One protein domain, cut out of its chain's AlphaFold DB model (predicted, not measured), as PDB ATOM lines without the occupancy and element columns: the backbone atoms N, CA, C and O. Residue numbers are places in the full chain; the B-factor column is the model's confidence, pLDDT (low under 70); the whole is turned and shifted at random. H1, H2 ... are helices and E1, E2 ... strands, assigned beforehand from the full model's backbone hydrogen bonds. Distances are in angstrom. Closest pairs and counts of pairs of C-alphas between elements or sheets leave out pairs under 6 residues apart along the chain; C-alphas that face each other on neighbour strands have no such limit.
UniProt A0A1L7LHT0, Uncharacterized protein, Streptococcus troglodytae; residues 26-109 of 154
ATOM      1  N   ASP A  26     215.793 192.036 207.252       91.69
ATOM      2  CA  ASP A  26     216.228 191.684 205.901       91.69
ATOM      3  C   ASP A  26     216.984 190.341 205.910       91.69
ATOM      4  O   ASP A  26     217.883 190.120 206.722       91.69
ATOM      5  N   GLY A  27     216.607 189.436 205.007       93.56
ATOM      6  CA  GLY A  27     217.111 188.066 204.975       93.56
ATOM      7  C   GLY A  27     216.066 187.060 204.497       93.56
ATOM      8  O   GLY A  27     214.930 187.420 204.184       93.56
ATOM      9  N   VAL A  28     216.471 185.791 204.444       95.50
ATOM     10  CA  VAL A  28     215.577 184.660 204.172       95.50
ATOM     11  C   VAL A  28     215.325 183.924 205.480       95.50
ATOM     12  O   VAL A  28     216.273 183.554 206.167       95.50
ATOM     13  N   TRP A  29     214.053 183.725 205.810       94.19
ATOM     14  CA  TRP A  29     213.609 183.109 207.055       94.19
ATOM     15  C   TRP A  29     212.700 181.930 206.761       94.19
ATOM     16  O   TRP A  29     211.789 182.046 205.946       94.19
ATOM     17  N   GLU A  30     212.921 180.825 207.451       93.75
ATOM     18  CA  GLU A  30     212.049 179.658 207.412       93.75
ATOM     19  C   GLU A  30     211.056 179.715 208.576       93.75
ATOM     20  O   GLU A  30     211.412 180.077 209.701       93.75
ATOM     21  N   ASN A  31     209.795 179.386 208.305       90.75
ATOM     22  CA  ASN A  31     208.802 179.176 209.345       90.75
ATOM     23  C   ASN A  31     208.969 177.769 209.924       90.75
ATOM     24  O   ASN A  31     208.627 176.788 209.272       90.75
ATOM     25  N   THR A  32     209.461 177.691 211.157       90.75
ATOM     26  CA  THR A  32     209.693 176.422 211.860       90.75
ATOM     27  C   THR A  32     208.508 175.981 212.725       90.75
ATOM     28  O   THR A  32     208.445 174.823 213.121       90.75
ATOM     29  N   ASP A  33     207.599 176.892 213.086       89.50
ATOM     30  CA  ASP A  33     206.423 176.599 213.916       89.50
ATOM     31  C   ASP A  33     205.301 177.613 213.652       89.50
ATOM     32  O   ASP A  33     205.515 178.830 213.641       89.50
ATOM     33  N   SER A  34     204.083 177.105 213.475       89.19
ATOM     34  CA  SER A  34     202.885 177.913 213.288       89.19
ATOM     35  C   SER A  34     201.772 177.448 214.215       89.19
ATOM     36  O   SER A  34     201.468 176.258 214.320       89.19
ATOM     37  N   SER A  35     201.115 178.405 214.867       91.50
ATOM     38  CA  SER A  35     199.986 178.157 215.759       91.50
ATOM     39  C   SER A  35     198.863 179.160 215.505       91.50
ATOM     40  O   SER A  35     199.110 180.346 215.299       91.50
ATOM     41  N   TYR A  36     197.614 178.700 215.566       88.88
ATOM     42  CA  TYR A  36     196.427 179.544 215.425       88.88
ATOM     43  C   TYR A  36     195.428 179.279 216.548       88.88
ATOM     44  O   TYR A  36     195.344 178.177 217.094       88.88
ATOM     45  N   TYR A  37     194.641 180.292 216.906       90.19
ATOM     46  CA  TYR A  37     193.557 180.108 217.861       90.19
ATOM     47  C   TYR A  37     192.327 179.547 217.145       90.19
ATOM     48  O   TYR A  37     191.736 180.198 216.285       90.19
ATOM     49  N   SER A  38     191.914 178.332 217.499       91.50
ATOM     50  CA  SER A  38     190.693 177.737 216.966       91.50
ATOM     51  C   SER A  38     189.502 178.152 217.820       91.50
ATOM     52  O   SER A  38     189.317 177.629 218.919       91.50
ATOM     53  N   SER A  39     188.635 179.023 217.294       89.06
ATOM     54  CA  SER A  39     187.383 179.389 217.975       89.06
ATOM     55  C   SER A  39     186.474 178.180 218.210       89.06
ATOM     56  O   SER A  39     185.800 178.123 219.226       89.06
ATOM     57  N   LYS A  40     186.491 177.179 217.317       93.44
ATOM     58  CA  LYS A  40     185.703 175.941 217.459       93.44
ATOM     59  C   LYS A  40     186.203 175.053 218.602       93.44
ATOM     60  O   LYS A  40     185.400 174.463 219.312       93.44
ATOM     61  N   LYS A  41     187.526 174.916 218.750       92.25
ATOM     62  CA  LYS A  41     188.140 174.108 219.819       92.25
ATOM     63  C   LYS A  41     188.370 174.924 221.105       92.25
ATOM     64  O   LYS A  41     188.839 174.361 222.087       92.25
ATOM     65  N   HIS A  42     188.093 176.232 221.075       94.81
ATOM     66  CA  HIS A  42     188.388 177.214 222.125       94.81
ATOM     67  C   HIS A  42     189.826 177.137 222.672       94.81
ATOM     68  O   HIS A  42     190.065 177.359 223.858       94.81
ATOM     69  N   ARG A  43     190.804 176.818 221.814       94.19
ATOM     70  CA  ARG A  43     192.214 176.656 222.203       94.19
ATOM     71  C   ARG A  43     193.171 177.008 221.072       94.19
ATOM     72  O   ARG A  43     192.799 176.936 219.898       94.19
ATOM     73  N   TRP A  44     194.413 177.315 221.437       94.94
ATOM     74  CA  TRP A  44     195.525 177.362 220.493       94.94
ATOM     75  C   TRP A  44     195.802 175.971 219.932       94.94
ATOM     76  O   TRP A  44     195.790 174.971 220.654       94.94
ATOM     77  N   VAL A  45     196.010 175.925 218.627       94.31
ATOM     78  CA  VAL A  45     196.290 174.727 217.854       94.31
ATOM     79  C   VAL A  45     197.612 174.946 217.143       94.31
ATOM     80  O   VAL A  45     197.769 175.949 216.451       94.31
ATOM     81  N   ASN A  46     198.543 174.011 217.318       93.31
ATOM     82  CA  ASN A  46     199.796 174.000 216.579       93.31
ATOM     83  C   ASN A  46     199.532 173.386 215.196       93.31
ATOM     84  O   ASN A  46     199.244 172.192 215.090       93.31
ATOM     85  N   ALA A  47     199.566 174.227 214.165       88.94
ATOM     86  CA  ALA A  47     199.314 173.835 212.786       88.94
ATOM     87  C   ALA A  47     200.429 172.937 212.245       88.94
ATOM     88  O   ALA A  47     200.123 171.958 211.573       88.94
ATOM     89  N   THR A  48     201.690 173.222 212.583       89.19
ATOM     90  CA  THR A  48     202.847 172.416 212.158       89.19
ATOM     91  C   THR A  48     202.687 170.965 212.610       89.19
ATOM     92  O   THR A  48     202.707 170.045 211.796       89.19
ATOM     93  N   ARG A  49     202.374 170.756 213.890       89.56
ATOM     94  CA  ARG A  49     202.137 169.427 214.460       89.56
ATOM     95  C   ARG A  49     200.894 168.744 213.889       89.56
ATOM     96  O   ARG A  49     200.905 167.530 213.703       89.56
ATOM     97  N   GLU A  50     199.803 169.479 213.655       89.81
ATOM     98  CA  GLU A  50     198.617 168.894 213.012       89.81
ATOM     99  C   GLU A  50     198.929 168.453 211.571       89.81
ATOM    100  O   GLU A  50     198.481 167.383 211.164       89.81
ATOM    101  N   ASN A  51     199.720 169.216 210.814       87.62
ATOM    102  CA  ASN A  51     200.135 168.854 209.456       87.62
ATOM    103  C   ASN A  51     200.995 167.581 209.451       87.62
ATOM    104  O   ASN A  51     200.659 166.626 208.749       87.62
ATOM    105  N   GLU A  52     202.014 167.509 210.315       86.00
ATOM    106  CA  GLU A  52     202.861 166.318 210.476       86.00
ATOM    107  C   GLU A  52     202.032 165.061 210.780       86.00
ATOM    108  O   GLU A  52     202.208 164.019 210.147       86.00
ATOM    109  N   GLN A  53     201.073 165.161 211.708       89.50
ATOM    110  CA  GLN A  53     200.179 164.053 212.071       89.50
ATOM    111  C   GLN A  53     199.289 163.589 210.912       89.50
ATOM    112  O   GLN A  53     198.888 162.426 210.873       89.50
ATOM    113  N   ASN A  54     198.991 164.484 209.972       86.81
ATOM    114  CA  ASN A  54     198.202 164.196 208.780       86.81
ATOM    115  C   ASN A  54     199.069 163.832 207.559       86.81
ATOM    116  O   ASN A  54     198.537 163.747 206.453       86.81
ATOM    117  N   ASN A  55     200.372 163.569 207.744       86.62
ATOM    118  CA  ASN A  55     201.335 163.270 206.674       86.62
ATOM    119  C   ASN A  55     201.422 164.375 205.610       86.62
ATOM    120  O   ASN A  55     201.543 164.107 204.411       86.62
ATOM    121  N   PHE A  56     201.340 165.620 206.070       85.56
ATOM    122  CA  PHE A  56     201.430 166.811 205.249       85.56
ATOM    123  C   PHE A  56     202.614 167.659 205.712       85.56
ATOM    124  O   PHE A  56     202.730 167.970 206.895       85.56
ATOM    125  N   GLU A  57     203.491 168.032 204.788       83.56
ATOM    126  CA  GLU A  57     204.543 169.020 205.032       83.56
ATOM    127  C   GLU A  57     204.110 170.362 204.442       83.56
ATOM    128  O   GLU A  57     203.692 170.436 203.287       83.56
ATOM    129  N   ASP A  58     204.186 171.413 205.256       85.44
ATOM    130  CA  ASP A  58     204.037 172.808 204.839       85.44
ATOM    131  C   ASP A  58     205.346 173.507 205.167       85.44
ATOM    132  O   ASP A  58     205.675 173.698 206.338       85.44
ATOM    133  N   GLU A  59     206.084 173.871 204.128       87.94
ATOM    134  CA  GLU A  59     207.287 174.668 204.276       87.94
ATOM    135  C   GLU A  59     207.022 176.066 203.743       87.94
ATOM    136  O   GLU A  59     206.654 176.267 202.580       87.94
ATOM    137  N   THR A  60     207.223 177.052 204.613       91.56
ATOM    138  CA  THR A  60     207.010 178.459 204.297       91.56
ATOM    139  C   THR A  60     208.281 179.257 204.563       91.56
ATOM    140  O   THR A  60     208.794 179.286 205.677       91.56
ATOM    141  N   PHE A  61     208.730 179.986 203.547       94.25
ATOM    142  CA  PHE A  61     209.878 180.881 203.580       94.25
ATOM    143  C   PHE A  61     209.443 182.334 203.381       94.25
ATOM    144  O   PHE A  61     208.566 182.647 202.568       94.25
ATOM    145  N   LEU A  62     210.097 183.243 204.096       95.19
ATOM    146  CA  LEU A  62     209.961 184.685 203.945       95.19
ATOM    147  C   LEU A  62     211.271 185.260 203.405       95.19
ATOM    148  O   LEU A  62     212.302 185.163 204.057       95.19
ATOM    149  N   ASP A  63     211.221 185.895 202.239       96.19
ATOM    150  CA  ASP A  63     212.304 186.729 201.707       96.19
ATOM    151  C   ASP A  63     211.981 188.191 202.028       96.19
ATOM    152  O   ASP A  63     211.042 188.776 201.471       96.19
ATOM    153  N   ILE A  64     212.722 188.761 202.977       95.19
ATOM    154  CA  ILE A  64     212.557 190.136 203.442       95.19
ATOM    155  C   ILE A  64     213.666 190.991 202.837       95.19
ATOM    156  O   ILE A  64     214.850 190.771 203.086       95.19
ATOM    157  N   LYS A  65     213.274 191.979 202.029       93.62
ATOM    158  CA  LYS A  65     214.200 192.925 201.392       93.62
ATOM    159  C   LYS A  65     213.648 194.332 201.454       93.62
ATOM    160  O   LYS A  65     212.579 194.596 200.895       93.62
ATOM    161  N   LYS A  66     214.395 195.260 202.058       90.12
ATOM    162  CA  LYS A  66     214.005 196.678 202.158       90.12
ATOM    163  C   LYS A  66     212.582 196.818 202.707       90.12
ATOM    164  O   LYS A  66     211.740 197.508 202.129       90.12
ATOM    165  N   ASN A  67     212.310 196.103 203.794       90.25
ATOM    166  CA  ASN A  67     211.008 195.990 204.454       90.25
ATOM    167  C   ASN A  67     209.902 195.275 203.666       90.25
ATOM    168  O   ASN A  67     208.826 195.108 204.217       90.25
ATOM    169  N   SER A  68     210.094 194.860 202.415       94.50
ATOM    170  CA  SER A  68     209.098 194.071 201.676       94.50
ATOM    171  C   SER A  68     209.174 192.607 202.103       94.50
ATOM    172  O   SER A  68     210.259 192.042 202.054       94.50
ATOM    173  N   VAL A  69     208.048 191.979 202.454       95.44
ATOM    174  CA  VAL A  69     207.990 190.573 202.900       95.44
ATOM    175  C   VAL A  69     207.377 189.706 201.806       95.44
ATOM    176  O   VAL A  69     206.162 189.743 201.575       95.44
ATOM    177  N   LYS A  70     208.201 188.956 201.079       95.88
ATOM    178  CA  LYS A  70     207.742 188.024 200.047       95.88
ATOM    179  C   LYS A  70     207.642 186.621 200.640       95.88
ATOM    180  O   LYS A  70     208.607 186.120 201.194       95.88
ATOM    181  N   THR A  71     206.476 186.001 200.506       94.75
ATOM    182  CA  THR A  71     206.218 184.647 201.004       94.75
ATOM    183  C   THR A  71     206.356 183.636 199.875       94.75
ATOM    184  O   THR A  71     205.853 183.871 198.772       94.75
ATOM    185  N   TYR A  72     206.996 182.515 200.178       93.94
ATOM    186  CA  TYR A  72     207.017 181.309 199.366       93.94
ATOM    187  C   TYR A  72     206.562 180.157 200.245       93.94
ATOM    188  O   TYR A  72     207.143 179.951 201.300       93.94
ATOM    189  N   SER A  73     205.543 179.421 199.821       91.19
ATOM    190  CA  SER A  73     205.121 178.206 200.518       91.19
ATOM    191  C   SER A  73     204.917 177.071 199.535       91.19
ATOM    192  O   SER A  73     204.361 177.299 198.447       91.19
ATOM    193  N   TYR A  74     205.316 175.870 199.939       87.62
ATOM    194  CA  TYR A  74     204.962 174.628 199.271       87.62
ATOM    195  C   TYR A  74     204.424 173.597 200.253       87.62
ATOM    196  O   TYR A  74     204.714 173.608 201.443       87.62
ATOM    197  N   TYR A  75     203.606 172.722 199.694       86.38
ATOM    198  CA  TYR A  75     202.813 171.734 200.384       86.38
ATOM    199  C   TYR A  75     203.103 170.377 199.775       86.38
ATOM    200  O   TYR A  75     202.942 170.232 198.560       86.38
ATOM    201  N   VAL A  76     203.491 169.406 200.598       84.56
ATOM    202  CA  VAL A  76     203.781 168.038 200.163       84.56
ATOM    203  C   VAL A  76     202.876 167.070 200.912       84.56
ATOM    204  O   VAL A  76     202.897 166.999 202.141       84.56
ATOM    205  N   ALA A  77     202.066 166.314 200.170       85.19
ATOM    206  CA  ALA A  77     201.262 165.230 200.726       85.19
ATOM    207  C   ALA A  77     201.998 163.895 200.549       85.19
ATOM    208  O   ALA A  77     202.038 163.347 199.449       85.19
ATOM    209  N   LYS A  78     202.536 163.336 201.641       78.38
ATOM    210  CA  LYS A  78     203.408 162.143 201.595       78.38
ATOM    211  C   LYS A  78     202.701 160.846 201.190       78.38
ATOM    212  O   LYS A  78     203.351 159.865 200.852       78.38
ATOM    213  N   ASN A  79     201.369 160.820 201.246       76.69
ATOM    214  CA  ASN A  79     200.579 159.602 201.042       76.69
ATOM    215  C   ASN A  79     199.853 159.551 199.684       76.69
ATOM    216  O   ASN A  79     199.135 158.586 199.430       76.69
ATOM    217  N   SER A  80     199.995 160.564 198.824       70.44
ATOM    218  CA  SER A  80     199.374 160.586 197.492       70.44
ATOM    219  C   SER A  80     200.423 160.884 196.426       70.44
ATOM    220  O   SER A  80     200.615 162.051 196.103       70.44
ATOM    221  N   GLU A  81     201.111 159.852 195.925       64.62
ATOM    222  CA  GLU A  81     202.035 159.932 194.770       64.62
ATOM    223  C   GLU A  81     202.871 161.237 194.722       64.62
ATOM    224  O   GLU A  81     202.951 161.896 193.689       64.62
ATOM    225  N   ASP A  82     203.413 161.650 195.877       66.00
ATOM    226  CA  ASP A  82     204.134 162.906 196.123       66.00
ATOM    227  C   ASP A  82     203.521 164.160 195.463       66.00
ATOM    228  O   ASP A  82     204.179 164.922 194.747       66.00
ATOM    229  N   PHE A  83     202.235 164.424 195.728       74.38
ATOM    230  CA  PHE A  83     201.609 165.684 195.327       74.38
ATOM    231  C   PHE A  83     202.316 166.869 195.991       74.38
ATOM    232  O   PHE A  83     202.275 167.032 197.214       74.38
ATOM    233  N   THR A  84     202.905 167.725 195.156       80.88
ATOM    234  CA  THR A  84     203.514 168.992 195.562       80.88
ATOM    235  C   THR A  84     202.729 170.158 194.976       80.88
ATOM    236  O   THR A  84     202.463 170.205 193.774       80.88
ATOM    237  N   SER A  85     202.387 171.140 195.808       84.62
ATOM    238  CA  SER A  85     201.723 172.367 195.366       84.62
ATOM    239  C   SER A  85     202.304 173.592 196.045       84.62
ATOM    240  O   SER A  85     202.746 173.539 197.183       84.62
ATOM    241  N   THR A  86     202.277 174.725 195.355       88.00
ATOM    242  CA  THR A  86     202.730 176.012 195.896       88.00
ATOM    243  C   THR A  86     201.547 176.910 196.227       88.00
ATOM    244  O   THR A  86     200.589 176.985 195.452       88.00
ATOM    245  N   SER A  87     201.638 177.667 197.320       88.75
ATOM    246  CA  SER A  87     200.593 178.625 197.687       88.75
ATOM    247  C   SER A  87     200.463 179.768 196.671       88.75
ATOM    248  O   SER A  87     201.419 180.158 195.999       88.75
ATOM    249  N   SER A  88     199.276 180.380 196.601       88.75
ATOM    250  CA  SER A  88     199.063 181.594 195.795       88.75
ATOM    251  C   SER A  88     200.006 182.747 196.173       88.75
ATOM    252  O   SER A  88     200.412 183.519 195.304       88.75
ATOM    253  N   TYR A  89     200.422 182.831 197.445       89.69
ATOM    254  CA  TYR A  89     201.335 183.861 197.948       89.69
ATOM    255  C   TYR A  89     202.727 183.780 197.300       89.69
ATOM    256  O   TYR A  89     203.354 184.816 197.050       89.69
ATOM    257  N   SER A  90     203.155 182.576 196.899       92.94
ATOM    258  CA  SER A  90     204.372 182.347 196.109       92.94
ATOM    259  C   SER A  90     204.328 183.036 194.738       92.94
ATOM    260  O   SER A  90     205.365 183.462 194.231       92.94
ATOM    261  N   HIS A  91     203.139 183.270 194.173       93.75
ATOM    262  CA  HIS A  91     202.953 183.746 192.791       93.75
ATOM    263  C   HIS A  91     202.520 185.208 192.651       93.75
ATOM    264  O   HIS A  91     202.515 185.747 191.543       93.75
ATOM    265  N   ILE A  92     202.160 185.867 193.751       94.44
ATOM    266  CA  ILE A  92     201.715 187.271 193.756       94.44
ATOM    267  C   ILE A  92     202.777 188.204 194.341       94.44
ATOM    268  O   ILE A  92     203.780 187.749 194.890       94.44
ATOM    269  N   ARG A  93     202.613 189.527 194.228       94.50
ATOM    270  CA  ARG A  93     203.553 190.457 194.874       94.50
ATOM    271  C   ARG A  93     203.517 190.318 196.401       94.50
ATOM    272  O   ARG A  93     202.569 189.784 196.972       94.50
ATOM    273  N   SER A  94     204.533 190.861 197.066       94.56
ATOM    274  CA  SER A  94     204.530 190.990 198.525       94.56
ATOM    275  C   SER A  94     203.293 191.754 199.007       94.56
ATOM    276  O   SER A  94     203.010 192.860 198.545       94.56
ATOM    277  N   MET A  95     202.552 191.155 199.938       94.38
ATOM    278  CA  MET A  95     201.391 191.796 200.557       94.38
ATOM    279  C   MET A  95     201.780 192.635 201.768       94.38
ATOM    280  O   MET A  95     201.105 193.618 202.084       94.38
ATOM    281  N   TYR A  96     202.867 192.265 202.440       94.38
ATOM    282  CA  TYR A  96     203.232 192.799 203.741       94.38
ATOM    283  C   TYR A  96     204.539 193.578 203.708       94.38
ATOM    284  O   TYR A  96     205.462 193.255 202.959       94.38
ATOM    285  N   LYS A  97     204.631 194.573 204.586       94.44
ATOM    286  CA  LYS A  97     205.881 195.233 204.936       94.44
ATOM    287  C   LYS A  97     206.233 195.002 206.392       94.44
ATOM    288  O   LYS A  97     205.345 194.890 207.231       94.44
ATOM    289  N   THR A  98     207.517 194.971 206.709       92.88
ATOM    290  CA  THR A  98     207.968 194.972 208.096       92.88
ATOM    291  C   THR A  98     207.725 196.341 208.725       92.88
ATOM    292  O   THR A  98     207.970 197.392 208.129       92.88
ATOM    293  N   ASN A  99     207.231 196.327 209.957       91.12
ATOM    294  CA  ASN A  99     207.176 197.475 210.841       91.12
ATOM    295  C   ASN A  99     208.087 197.178 212.025       91.12
ATOM    296  O   ASN A  99     207.680 196.550 213.005       91.12
ATOM    297  N   ILE A 100     209.339 197.610 211.899       87.81
ATOM    298  CA  ILE A 100     210.392 197.315 212.870       87.81
ATOM    299  C   ILE A 100     210.074 197.907 214.250       87.81
ATOM    300  O   ILE A 100     210.337 197.263 215.258       87.81
ATOM    301  N   TRP A 101     209.414 199.073 214.296       85.31
ATOM    302  CA  TRP A 101     209.024 199.789 215.520       85.31
ATOM    303  C   TRP A 101     207.987 199.052 216.357       85.31
ATOM    304  O   TRP A 101     207.939 199.203 217.573       85.31
ATOM    305  N   GLN A 102     207.141 198.264 215.700       88.56
ATOM    306  CA  GLN A 102     206.100 197.477 216.354       88.56
ATOM    307  C   GLN A 102     206.377 195.973 216.277       88.56
ATOM    308  O   GLN A 102     205.544 195.185 216.714       88.56
ATOM    309  N   ARG A 103     207.532 195.582 215.714       85.31
ATOM    310  CA  ARG A 103     207.957 194.193 215.484       85.31
ATOM    311  C   ARG A 103     206.852 193.331 214.866       85.31
ATOM    312  O   ARG A 103     206.598 192.215 215.306       85.31
ATOM    313  N   LYS A 104     206.175 193.876 213.852       89.69
ATOM    314  CA  LYS A 104     205.031 193.232 213.193       89.69
ATOM    315  C   LYS A 104     205.078 193.395 211.679       89.69
ATOM    316  O   LYS A 104     205.844 194.202 211.153       89.69
ATOM    317  N   PHE A 105     204.214 192.666 210.982       91.62
ATOM    318  CA  PHE A 105     203.990 192.838 209.550       91.62
ATOM    319  C   PHE A 105     202.738 193.669 209.288       91.62
ATOM    320  O   PHE A 105     201.669 193.409 209.842       91.62
ATOM    321  N   ASP A 106     202.861 194.668 208.420       93.12
ATOM    322  CA  ASP A 106     201.787 195.555 207.998       93.12
ATOM    323  C   ASP A 106     201.324 195.283 206.578       93.12
ATOM    324  O   ASP A 106     202.126 195.119 205.666       93.12
ATOM    325  N   LEU A 107     200.004 195.219 206.397       94.44
ATOM    326  CA  LEU A 107     199.404 195.014 205.086       94.44
ATOM    327  C   LEU A 107     199.674 196.279 204.272       94.44
ATOM    328  O   LEU A 107     199.331 197.379 204.699       94.44
ATOM    329  N   SER A 108     200.325 196.114 203.128       94.44
ATOM    330  CA  SER A 108     200.922 197.218 202.370       94.44
ATOM    331  C   SER A 108     200.311 197.432 200.988       94.44
ATOM    332  O   SER A 108     200.673 198.389 200.307       94.44
ATOM    333  N   ILE A 109     199.389 196.558 200.591       95.38
ATOM    334  CA  ILE A 109     198.682 196.621 199.313       95.38
ATOM    335  C   ILE A 109     197.194 196.860 199.544       95.38
ATOM    336  O   ILE A 109     196.661 196.552 200.608       95.38
TER     337      ILE A 109
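Overview. This is residues 26 to 109 of the 154 residues of an uncharacterized protein of Streptococcus troglodytae (UniProt A0A1L7LHT0). A long two-stranded hairpin, E4 and E5, makes a wall that E1 lengthens sideways along one stretch of E4 and E6 along the opposite end region of E5. Two small hairpins, E7 with E8 at one end of the wall and E2 with E3 nearer the other, both lie to the same side of it with open space between them, and the short helix H1 joins E3 to E4. The printed part has 84 residues with two named helices and eight named strands, in the order E1 E2 E3 H1 E4 E5 E6 H2 E7 E8, and its class is mostly strand. E1, E4, E5, E6, E7 and E8 form one branched sheet and E2 and E3 a sheet of two, with antiparallel neighbours in both. The whole is loose, with a radius of gyration of the C-alphas of 14.8 A and spans of 40 by 33 by 20 A.

Arrangement. Look first at E4, residues 56 to 65, and E5, residues 68 to 77, an antiparallel hairpin at 165 degrees, where N 61 and O 72 are 2.8 A apart, within hydrogen-bond range. On one side of E4 lies E1, residues 27 to 30, an antiparallel edge strand beside residues 61 to 64, with N 62 and O 29 at 2.8 A. E5 has three neighbours, and its pairing is staggered: E4 lies on one side, while E6, residues 83 to 86, and E7, residues 96 to 99, lie on the other side, beside residues 73 to 77 and 68 to 69. E4, E5 and E6 form a meander, each strand the antiparallel neighbour of the one before; in the hairpin of E5 and E6, N 75 and O 85 are 2.8 A apart. E7 is antiparallel to E5 at 125 degrees, with N 69 and O 96 at 2.9 A. E7 forms a hairpin with E8, residues 104 to 107, at 140 degrees; N 97 and O 106 are 2.8 A apart. The branched sheet is twisted, with C-alphas up to 6.9 A off its best plane. H2, residues 88 to 91, stands at the sheet's level, at a height of 1.2 A; its closest C-alpha to E5 is Ser 90, 4.3 A from that of Tyr 72. H1, residues 47 to 53, is on the sheet but over none of its strands, at a height of 4.0 A, only just clear of the sheet's level. Its closest C-alphas to E4 are those of Asn 51 and Glu 57, 6.2 A apart. Now find E2, residues 35 to 38, and E3, residues 43 to 46, a hairpin with N 45 and O 36 at 2.8 A. The closest C-alphas of E2 and H1 are those of Ser 35 and Ala 47, 5.3 A apart. E2 is apart from E1, E4 and E7, for instance, and E3 is apart from E8. Every O i to N i+4 pair in H1 is within hydrogen-bond range; H2 is too short for such a pair, and its one O i to N i+3 pair is within range.

Along the chain. Find C-alpha 56 at (201.430, 166.811, 205.249); from there E4 runs 29.3 A to C-alpha 65 at (214.200, 192.925, 201.392). E5 comes back over 29.9 A, from residue 68 to residue 77. E1 begins at C-alpha 27, at (217.111, 188.066, 204.975), and E8 ends at C-alpha 107, at (199.404, 195.014, 205.086).

Size, cuts and confidence. The C-alphas farthest apart are those of Glu 81 and Trp 101, at 45.5 A. The printed part has no cut, and its links between named elements are tight. Mean pLDDT of the printed part is 89.6; residues 81 to 82 are under 70.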